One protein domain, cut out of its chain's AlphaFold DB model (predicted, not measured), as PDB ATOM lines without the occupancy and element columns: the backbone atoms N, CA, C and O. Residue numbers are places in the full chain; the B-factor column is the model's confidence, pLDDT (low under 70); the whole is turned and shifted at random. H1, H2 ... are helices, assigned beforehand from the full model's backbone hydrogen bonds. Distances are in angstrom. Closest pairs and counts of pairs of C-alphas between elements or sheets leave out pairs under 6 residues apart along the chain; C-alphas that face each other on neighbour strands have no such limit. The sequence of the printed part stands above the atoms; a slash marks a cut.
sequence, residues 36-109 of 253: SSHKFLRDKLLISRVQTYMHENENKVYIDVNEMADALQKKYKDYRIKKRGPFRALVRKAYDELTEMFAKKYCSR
ATOM      1  N   SER A  36     235.271 240.076 117.105       70.81
ATOM      2  CA  SER A  36     236.537 240.546 116.518       70.81
ATOM      3  C   SER A  36     236.694 240.197 115.034       70.81
ATOM      4  O   SER A  36     237.107 241.060 114.263       70.81
ATOM      5  N   SER A  37     236.336 238.979 114.607       72.56
ATOM      6  CA  SER A  37     236.407 238.586 113.186       72.56
ATOM      7  C   SER A  37     235.454 239.422 112.320       72.56
ATOM      8  O   SER A  37     235.839 239.998 111.302       72.56
ATOM      9  N   HIS A  38     234.212 239.585 112.777       74.12
ATOM     10  CA  HIS A  38     233.199 240.374 112.080       74.12
ATOM     11  C   HIS A  38     233.508 241.886 112.067       74.12
ATOM     12  O   HIS A  38     233.206 242.552 111.074       74.12
ATOM     13  N   LYS A  39     234.154 242.435 113.109       77.38
ATOM     14  CA  LYS A  39     234.735 243.790 113.072       77.38
ATOM     15  C   LYS A  39     235.847 243.878 112.030       77.38
ATOM     16  O   LYS A  39     235.745 244.708 111.138       77.38
ATOM     17  N   PHE A  40     236.835 242.983 112.079       72.44
ATOM     18  CA  PHE A  40     237.976 242.980 111.158       72.44
ATOM     19  C   PHE A  40     237.545 242.953 109.681       72.44
ATOM     20  O   PHE A  40     238.036 243.749 108.883       72.44
ATOM     21  N   LEU A  41     236.560 242.122 109.323       72.81
ATOM     22  CA  LEU A  41     235.994 242.094 107.968       72.81
ATOM     23  C   LEU A  41     235.291 243.412 107.587       72.81
ATOM     24  O   LEU A  41     235.466 243.906 106.472       72.81
ATOM     25  N   ARG A  42     234.526 244.024 108.505       79.44
ATOM     26  CA  ARG A  42     233.898 245.343 108.277       79.44
ATOM     27  C   ARG A  42     234.921 246.469 108.154       79.44
ATOM     28  O   ARG A  42     234.684 247.400 107.386       79.44
ATOM     29  N   ASP A  43     236.019 246.385 108.893       83.56
ATOM     30  CA  ASP A  43     237.084 247.380 108.893       83.56
ATOM     31  C   ASP A  43     237.917 247.271 107.609       83.56
ATOM     32  O   ASP A  43     238.167 248.289 106.972       83.56
ATOM     33  N   LYS A  44     238.231 246.060 107.120       90.31
ATOM     34  CA  LYS A  44     238.894 245.884 105.813       90.31
ATOM     35  C   LYS A  44     238.008 246.296 104.627       90.31
ATOM     36  O   LYS A  44     238.516 246.912 103.691       90.31
ATOM     37  N   LEU A  45     236.687 246.092 104.697       94.69
ATOM     38  CA  LEU A  45     235.745 246.688 103.732       94.69
ATOM     39  C   LEU A  45     235.716 248.226 103.800       94.69
ATOM     40  O   LEU A  45     235.549 248.874 102.768       94.69
ATOM     41  N   LEU A  46     235.871 248.818 104.989       96.50
ATOM     42  CA  LEU A  46     235.947 250.273 105.142       96.50
ATOM     43  C   LEU A  46     237.249 250.831 104.567       96.50
ATOM     44  O   LEU A  46     237.191 251.783 103.798       96.50
ATOM     45  N   ILE A  47     238.387 250.209 104.877       96.56
ATOM     46  CA  ILE A  47     239.711 250.568 104.352       96.56
ATOM     47  C   ILE A  47     239.708 250.541 102.821       96.56
ATOM     48  O   ILE A  47     240.048 251.543 102.204       96.56
ATOM     49  N   SER A  48     239.221 249.464 102.197       96.75
ATOM     50  CA  SER A  48     239.111 249.391 100.731       96.75
ATOM     51  C   SER A  48     238.281 250.544 100.144       96.75
ATOM     52  O   SER A  48     238.705 251.174  99.179       96.75
ATOM     53  N   ARG A  49     237.139 250.889 100.756       97.62
ATOM     54  CA  ARG A  49     236.277 251.992 100.287       97.62
ATOM     55  C   ARG A  49     236.867 253.385 100.551       97.62
ATOM     56  O   ARG A  49     236.619 254.288  99.756       97.62
ATOM     57  N   VAL A  50     237.630 253.566 101.632       97.88
ATOM     58  CA  VAL A  50     238.402 254.793 101.907       97.88
ATOM     59  C   VAL A  50     239.515 254.945 100.872       97.88
ATOM     60  O   VAL A  50     239.621 256.007 100.269       97.88
ATOM     61  N   GLN A  51     240.260 253.875 100.578       96.88
ATOM     62  CA  GLN A  51     241.270 253.864  99.520       96.88
ATOM     63  C   GLN A  51     240.655 254.261  98.171       96.88
ATOM     64  O   GLN A  51     241.174 255.166  97.524       96.88
ATOM     65  N   THR A  52     239.522 253.666  97.770       97.69
ATOM     66  CA  THR A  52     238.818 254.065  96.538       97.69
ATOM     67  C   THR A  52     238.419 255.541  96.553       97.69
ATOM     68  O   THR A  52     238.600 256.209  95.545       97.69
ATOM     69  N   TYR A  53     237.924 256.080  97.675       97.88
ATOM     70  CA  TYR A  53     237.594 257.507  97.762       97.88
ATOM     71  C   TYR A  53     238.831 258.403  97.614       97.88
ATOM     72  O   TYR A  53     238.742 259.430  96.949       97.88
ATOM     73  N   MET A  54     239.976 258.022  98.193       96.75
ATOM     74  CA  MET A  54     241.234 258.756  98.013       96.75
ATOM     75  C   MET A  54     241.643 258.795  96.535       96.75
ATOM     76  O   MET A  54     241.938 259.875  96.042       96.75
ATOM     77  N   HIS A  55     241.554 257.666  95.818       95.81
ATOM     78  CA  HIS A  55     241.880 257.609  94.385       95.81
ATOM     79  C   HIS A  55     240.876 258.422  93.538       95.81
ATOM     80  O   HIS A  55     241.255 259.211  92.681       95.81
ATOM     81  N   GLU A  56     239.576 258.344  93.856       96.25
ATOM     82  CA  GLU A  56     238.520 259.186  93.258       96.25
ATOM     83  C   GLU A  56     238.681 260.701  93.542       96.25
ATOM     84  O   GLU A  56     237.925 261.501  92.991       96.25
ATOM     85  N   ASN A  57     239.617 261.105  94.413       96.00
ATOM     86  CA  ASN A  57     239.862 262.493  94.826       96.00
ATOM     87  C   ASN A  57     241.357 262.890  94.748       96.00
ATOM     88  O   ASN A  57     241.746 263.868  95.384       96.00
ATOM     89  N   GLU A  58     242.196 262.187  93.973       93.06
ATOM     90  CA  GLU A  58     243.632 262.508  93.788       93.06
ATOM     91  C   GLU A  58     243.883 263.947  93.299       93.06
ATOM     92  O   GLU A  58     244.926 264.538  93.563       93.06
ATOM     93  N   ASN A  59     242.895 264.553  92.636       94.38
ATOM     94  CA  ASN A  59     242.920 265.947  92.201       94.38
ATOM     95  C   ASN A  59     242.711 266.981  93.332       94.38
ATOM     96  O   ASN A  59     242.733 268.184  93.061       94.38
ATOM     97  N   LYS A  60     242.481 266.556  94.582       94.06
ATOM     98  CA  LYS A  60     242.379 267.438  95.754       94.06
ATOM     99  C   LYS A  60     243.693 267.455  96.534       94.06
ATOM    100  O   LYS A  60     244.113 266.438  97.071       94.06
ATOM    101  N   VAL A  61     244.258 268.650  96.724       93.81
ATOM    102  CA  VAL A  61     245.450 268.878  97.573       93.81
ATOM    103  C   VAL A  61     245.223 268.441  99.032       93.81
ATOM    104  O   VAL A  61     246.161 268.026  99.708       93.81
ATOM    105  N   TYR A  62     243.978 268.502  99.517       95.44
ATOM    106  CA  TYR A  62     243.600 268.100 100.874       95.44
ATOM    107  C   TYR A  62     242.313 267.265 100.877       95.44
ATOM    108  O   TYR A  62     241.347 267.586 100.181       95.44
ATOM    109  N   ILE A  63     242.278 266.226 101.716       96.31
ATOM    110  CA  ILE A  63     241.117 265.348 101.909       96.31
ATOM    111  C   ILE A  63     240.517 265.607 103.296       96.31
ATOM    112  O   ILE A  63     241.121 265.267 104.313       96.31
ATOM    113  N   ASP A  64     239.303 266.164 103.359       97.25
ATOM    114  CA  ASP A  64     238.556 266.219 104.619       97.25
ATOM    115  C   ASP A  64     237.917 264.856 104.930       97.25
ATOM    116  O   ASP A  64     237.033 264.355 104.228       97.25
ATOM    117  N   VAL A  65     238.336 264.282 106.055       97.19
ATOM    118  CA  VAL A  65     237.816 263.032 106.617       97.19
ATOM    119  C   VAL A  65     236.308 263.118 106.919       97.19
ATOM    120  O   VAL A  65     235.613 262.099 106.892       97.19
ATOM    121  N   ASN A  66     235.766 264.314 107.181       97.88
ATOM    122  CA  ASN A  66     234.332 264.515 107.392       97.88
ATOM    123  C   ASN A  66     233.537 264.439 106.081       97.88
ATOM    124  O   ASN A  66     232.539 263.718 106.049       97.88
ATOM    125  N   GLU A  67     233.974 265.126 105.016       97.75
ATOM    126  CA  GLU A  67     233.391 264.972 103.673       97.75
ATOM    127  C   GLU A  67     233.469 263.520 103.200       97.75
ATOM    128  O   GLU A  67     232.466 262.960 102.763       97.75
ATOM    129  N   MET A  68     234.635 262.886 103.349       98.00
ATOM    130  CA  MET A  68     234.852 261.484 102.997       98.00
ATOM    131  C   MET A  68     233.876 260.557 103.728       98.00
ATOM    132  O   MET A  68     233.257 259.694 103.109       98.00
ATOM    133  N   ALA A  69     233.672 260.748 105.034       98.25
ATOM    134  CA  ALA A  69     232.696 259.968 105.785       98.25
ATOM    135  C   ALA A  69     231.263 260.193 105.277       98.25
ATOM    136  O   ALA A  69     230.541 259.226 105.025       98.25
ATOM    137  N   ASP A  70     230.841 261.441 105.084       98.19
ATOM    138  CA  ASP A  70     229.479 261.749 104.646       98.19
ATOM    139  C   ASP A  70     229.230 261.254 103.199       98.19
ATOM    140  O   ASP A  70     228.165 260.701 102.901       98.19
ATOM    141  N   ALA A  71     230.241 261.317 102.323       97.81
ATOM    142  CA  ALA A  71     230.238 260.717 100.987       97.81
ATOM    143  C   ALA A  71     230.146 259.181 101.036       97.81
ATOM    144  O   ALA A  71     229.346 258.591 100.307       97.81
ATOM    145  N   LEU A  72     230.878 258.519 101.939       97.81
ATOM    146  CA  LEU A  72     230.783 257.072 102.155       97.81
ATOM    147  C   LEU A  72     229.402 256.652 102.692       97.81
ATOM    148  O   LEU A  72     228.874 255.630 102.249       97.81
ATOM    149  N   GLN A  73     228.764 257.436 103.576       97.25
ATOM    150  CA  GLN A  73     227.371 257.189 103.991       97.25
ATOM    151  C   GLN A  73     226.381 257.418 102.831       97.25
ATOM    152  O   GLN A  73     225.407 256.675 102.688       97.25
ATOM    153  N   LYS A  74     226.632 258.397 101.950       97.44
ATOM    154  CA  LYS A  74     225.826 258.626 100.740       97.44
ATOM    155  C   LYS A  74     225.948 257.456  99.752       97.44
ATOM    156  O   LYS A  74     224.918 256.954  99.296       97.44
ATOM    157  N   LYS A  75     227.169 256.984  99.472       96.94
ATOM    158  CA  LYS A  75     227.493 255.931  98.487       96.94
ATOM    159  C   LYS A  75     227.045 254.531  98.944       96.94
ATOM    160  O   LYS A  75     226.445 253.806  98.155       96.94
ATOM    161  N   TYR A  76     227.243 254.165 100.217       96.44
ATOM    162  CA  TYR A  76     227.039 252.790 100.703       96.44
ATOM    163  C   TYR A  76     225.884 252.647 101.713       96.44
ATOM    164  O   TYR A  76     225.886 253.243 102.793       96.44
ATOM    165  N   LYS A  77     224.889 251.803 101.388       95.12
ATOM    166  CA  LYS A  77     223.677 251.594 102.212       95.12
ATOM    167  C   LYS A  77     223.990 251.093 103.629       95.12
ATOM    168  O   LYS A  77     223.357 251.547 104.580       95.12
ATOM    169  N   ASP A  78     224.978 250.214 103.785       93.88
ATOM    170  CA  ASP A  78     225.391 249.633 105.070       93.88
ATOM    171  C   ASP A  78     226.036 250.647 106.034       93.88
ATOM    172  O   ASP A  78     226.098 250.409 107.243       93.88
ATOM    173  N   TYR A  79     226.459 251.812 105.533       95.56
ATOM    174  CA  TYR A  79     226.979 252.899 106.360       95.56
ATOM    175  C   TYR A  79     225.911 253.916 106.766       95.56
ATOM    176  O   TYR A  79     226.087 254.570 107.791       95.56
ATOM    177  N   ARG A  80     224.765 254.002 106.074       95.00
ATOM    178  CA  ARG A  80     223.660 254.927 106.422       95.00
ATOM    179  C   ARG A  80     223.072 254.686 107.814       95.00
ATOM    180  O   ARG A  80     222.635 255.625 108.465       95.00
ATOM    181  N   ILE A  81     223.099 253.439 108.285       94.94
ATOM    182  CA  ILE A  81     222.627 253.056 109.627       94.94
ATOM    183  C   ILE A  81     223.648 253.340 110.745       94.94
ATOM    184  O   ILE A  81     223.300 253.269 111.926       94.94
ATOM    185  N   LYS A  82     224.909 253.659 110.415       94.19
ATOM    186  CA  LYS A  82     225.938 253.985 111.415       94.19
ATOM    187  C   LYS A  82     225.766 255.427 111.913       94.19
ATOM    188  O   LYS A  82     225.541 256.352 111.136       94.19
ATOM    189  N   LYS A  83     225.913 255.640 113.225       96.56
ATOM    190  CA  LYS A  83     225.862 256.982 113.836       96.56
ATOM    191  C   LYS A  83     227.063 257.822 113.369       96.56
ATOM    192  O   LYS A  83     228.195 257.345 113.429       96.56
ATOM    193  N   ARG A  84     226.818 259.077 112.955       96.19
ATOM    194  CA  ARG A  84     227.806 259.952 112.282       96.19
ATOM    195  C   ARG A  84     229.134 260.097 113.036       96.19
ATOM    196  O   ARG A  84     230.183 259.926 112.431       96.19
ATOM    197  N   GLY A  85     229.098 260.367 114.346       97.19
ATOM    198  CA  GLY A  85     230.307 260.539 115.170       97.19
ATOM    199  C   GLY A  85     231.208 259.293 115.192       97.19
ATOM    200  O   GLY A  85     232.327 259.355 114.685       97.19
ATOM    201  N   PRO A  86     230.719 258.139 115.691       96.31
ATOM    202  CA  PRO A  86     231.465 256.881 115.647       96.31
ATOM    203  C   PRO A  86     231.879 256.446 114.234       96.31
ATOM    204  O   PRO A  86     232.947 255.867 114.067       96.31
ATOM    205  N   PHE A  87     231.077 256.738 113.201       97.19
ATOM    206  CA  PHE A  87     231.470 256.429 111.827       97.19
ATOM    207  C   PHE A  87     232.644 257.287 111.344       97.19
ATOM    208  O   PHE A  87     233.603 256.732 110.819       97.19
ATOM    209  N   ARG A  88     232.626 258.603 111.591       97.81
ATOM    210  CA  ARG A  88     233.751 259.504 111.282       97.81
ATOM    211  C   ARG A  88     235.040 259.096 112.004       97.81
ATOM    212  O   ARG A  88     236.106 259.183 111.410       97.81
ATOM    213  N   ALA A  89     234.953 258.580 113.233       97.12
ATOM    214  CA  ALA A  89     236.112 258.029 113.945       97.12
ATOM    215  C   ALA A  89     236.686 256.762 113.273       97.12
ATOM    216  O   ALA A  89     237.902 256.636 113.149       97.12
ATOM    217  N   LEU A  90     235.831 255.852 112.784       96.25
ATOM    218  CA  LEU A  90     236.269 254.677 112.015       96.25
ATOM    219  C   LEU A  90     236.863 255.061 110.650       96.25
ATOM    220  O   LEU A  90     237.862 254.481 110.241       96.25
ATOM    221  N   VAL A  91     236.262 256.035 109.954       98.00
ATOM    222  CA  VAL A  91     236.769 256.558 108.672       98.00
ATOM    223  C   VAL A  91     238.129 257.229 108.863       98.00
ATOM    224  O   VAL A  91     239.015 256.994 108.049       98.00
ATOM    225  N   ARG A  92     238.326 257.978 109.961       97.88
ATOM    226  CA  ARG A  92     239.636 258.528 110.330       97.88
ATOM    227  C   ARG A  92     240.664 257.419 110.538       97.88
ATOM    228  O   ARG A  92     241.618 257.376 109.784       97.88
ATOM    229  N   LYS A  93     240.408 256.449 111.429       96.56
ATOM    230  CA  LYS A  93     241.339 255.324 111.652       96.56
ATOM    231  C   LYS A  93     241.700 254.593 110.352       96.56
ATOM    232  O   LYS A  93     242.844 254.201 110.179       96.56
ATOM    233  N   ALA A  94     240.731 254.371 109.463       97.06
ATOM    234  CA  ALA A  94     240.970 253.698 108.187       97.06
ATOM    235  C   ALA A  94     241.806 254.543 107.206       97.06
ATOM    236  O   ALA A  94     242.569 253.976 106.433       97.06
ATOM    237  N   TYR A  95     241.676 255.872 107.250       97.31
ATOM    238  CA  TYR A  95     242.535 256.810 106.528       97.31
ATOM    239  C   TYR A  95     243.946 256.839 107.126       97.31
ATOM    240  O   TYR A  95     244.907 256.658 106.391       97.31
ATOM    241  N   ASP A  96     244.067 256.946 108.452       96.25
ATOM    242  CA  ASP A  96     245.350 256.932 109.163       96.25
ATOM    243  C   ASP A  96     246.121 255.621 108.882       96.25
ATOM    244  O   ASP A  96     247.291 255.663 108.517       96.25
ATOM    245  N   GLU A  97     245.444 254.462 108.948       94.94
ATOM    246  CA  GLU A  97     245.997 253.135 108.607       94.94
ATOM    247  C   GLU A  97     246.462 253.071 107.139       94.94
ATOM    248  O   GLU A  97     247.494 252.470 106.848       94.94
ATOM    249  N   LEU A  98     245.754 253.720 106.205       94.56
ATOM    250  CA  LEU A  98     246.173 253.809 104.801       94.56
ATOM    251  C   LEU A  98     247.370 254.740 104.605       94.56
ATOM    252  O   LEU A  98     248.308 254.361 103.911       94.56
ATOM    253  N   THR A  99     247.369 255.929 105.207       94.25
ATOM    254  CA  THR A  99     248.483 256.881 105.119       94.25
ATOM    255  C   THR A  99     249.749 256.312 105.759       94.25
ATOM    256  O   THR A  99     250.816 256.427 105.164       94.25
ATOM    257  N   GLU A 100     249.644 255.610 106.894       94.19
ATOM    258  CA  GLU A 100     250.752 254.851 107.491       94.19
ATOM    259  C   GLU A 100     251.227 253.731 106.550       94.19
ATOM    260  O   GLU A 100     252.424 253.601 106.298       94.19
ATOM    261  N   MET A 101     250.308 252.950 105.967       90.31
ATOM    262  CA  MET A 101     250.657 251.904 104.999       90.31
ATOM    263  C   MET A 101     251.324 252.459 103.735       90.31
ATOM    264  O   MET A 101     252.213 251.797 103.202       90.31
ATOM    265  N   PHE A 102     250.931 253.636 103.244       88.94
ATOM    266  CA  PHE A 102     251.600 254.293 102.121       88.94
ATOM    267  C   PHE A 102     252.976 254.809 102.537       88.94
ATOM    268  O   PHE A 102     253.959 254.404 101.925       88.94
ATOM    269  N   ALA A 103     253.077 255.601 103.609       89.81
ATOM    270  CA  ALA A 103     254.353 256.106 104.118       89.81
ATOM    271  C   ALA A 103     255.356 254.969 104.370       89.81
ATOM    272  O   ALA A 103     256.508 255.056 103.958       89.81
ATOM    273  N   LYS A 104     254.910 253.846 104.948       88.00
ATOM    274  CA  LYS A 104     255.753 252.664 105.155       88.00
ATOM    275  C   LYS A 104     256.121 251.947 103.855       88.00
ATOM    276  O   LYS A 104     257.254 251.506 103.727       88.00
ATOM    277  N   LYS A 105     255.215 251.845 102.874       79.25
ATOM    278  CA  LYS A 105     255.534 251.272 101.552       79.25
ATOM    279  C   LYS A 105     256.554 252.114 100.789       79.25
ATOM    280  O   LYS A 105     257.501 251.539 100.276       79.25
ATOM    281  N   TYR A 106     256.395 253.437 100.764       60.84
ATOM    282  CA  TYR A 106     257.346 254.368 100.142       60.84
ATOM    283  C   TYR A 106     258.636 254.563 100.961       60.84
ATOM    284  O   TYR A 106     259.609 255.079 100.440       60.84
ATOM    285  N   CYS A 107     258.676 254.138 102.230       55.50
ATOM    286  CA  CYS A 107     259.907 254.105 103.027       55.50
ATOM    287  C   CYS A 107     260.640 252.751 102.953       55.50
ATOM    288  O   CYS A 107     261.844 252.707 103.183       55.50
ATOM    289  N   SER A 108     259.939 251.644 102.662       54.84
ATOM    290  CA  SER A 108     260.560 250.334 102.395       54.84
ATOM    291  C   SER A 108     260.939 250.134 100.928       54.84
ATOM    292  O   SER A 108     261.897 249.423 100.658       54.84
ATOM    293  N   ARG A 109     260.208 250.745  99.989       47.06
ATOM    294  CA  ARG A 109     260.628 250.886  98.595       47.06
ATOM    295  C   ARG A 109     261.268 252.259  98.433       47.06
ATOM    296  O   ARG A 109     260.563 253.199  98.090       47.06
TER     297      ARG A 109
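Overview. This is residues 36 to 109 of the 253 residues of the protein "Nuclear valosin-containing protein-like protein" of Apis cerana (UniProt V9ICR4). Two long helices, H4 and H1, cross as an X near their middles, and H2 packs in one angle of the X against both; H3 is a small turn after H2. Residues 36 to 42 and 100 to 109 stick out. The 74 printed residues hold four named helices, H1 to H4, and no named strand: all helix, compact, radius of gyration of the C-alphas 12.6 A, spans 39 by 32 by 17 A.

Along the chain. H4, residues 84 to 108, is 35.5 A long and ends at C-alpha 108 (260.560, 250.334, 102.395). H1, residues 36 to 55, is 28.5 A long from C-alpha 36 (236.537, 240.546, 116.518). H2 is residues 65 to 75, H3 77 to 80.

Arrangement. H4 touches H1, only just about perpendicular at 72 degrees; closest C-alphas, Ile 47 and Ala 94, 5.1 A. H2 touches H4 (Ala 69 and Arg 88, 5.6 A) and H1 (Tyr 53 and Met 68, 7.1 A). H2 and H3 touch only at the corner. In H1, H2 and H4 every O i to N i+4 pair is within hydrogen-bond range; H3 is too short for one.

Size, cuts and confidence. The printed part has no cut and no long link. Residues 106 to 109 are under pLDDT 70.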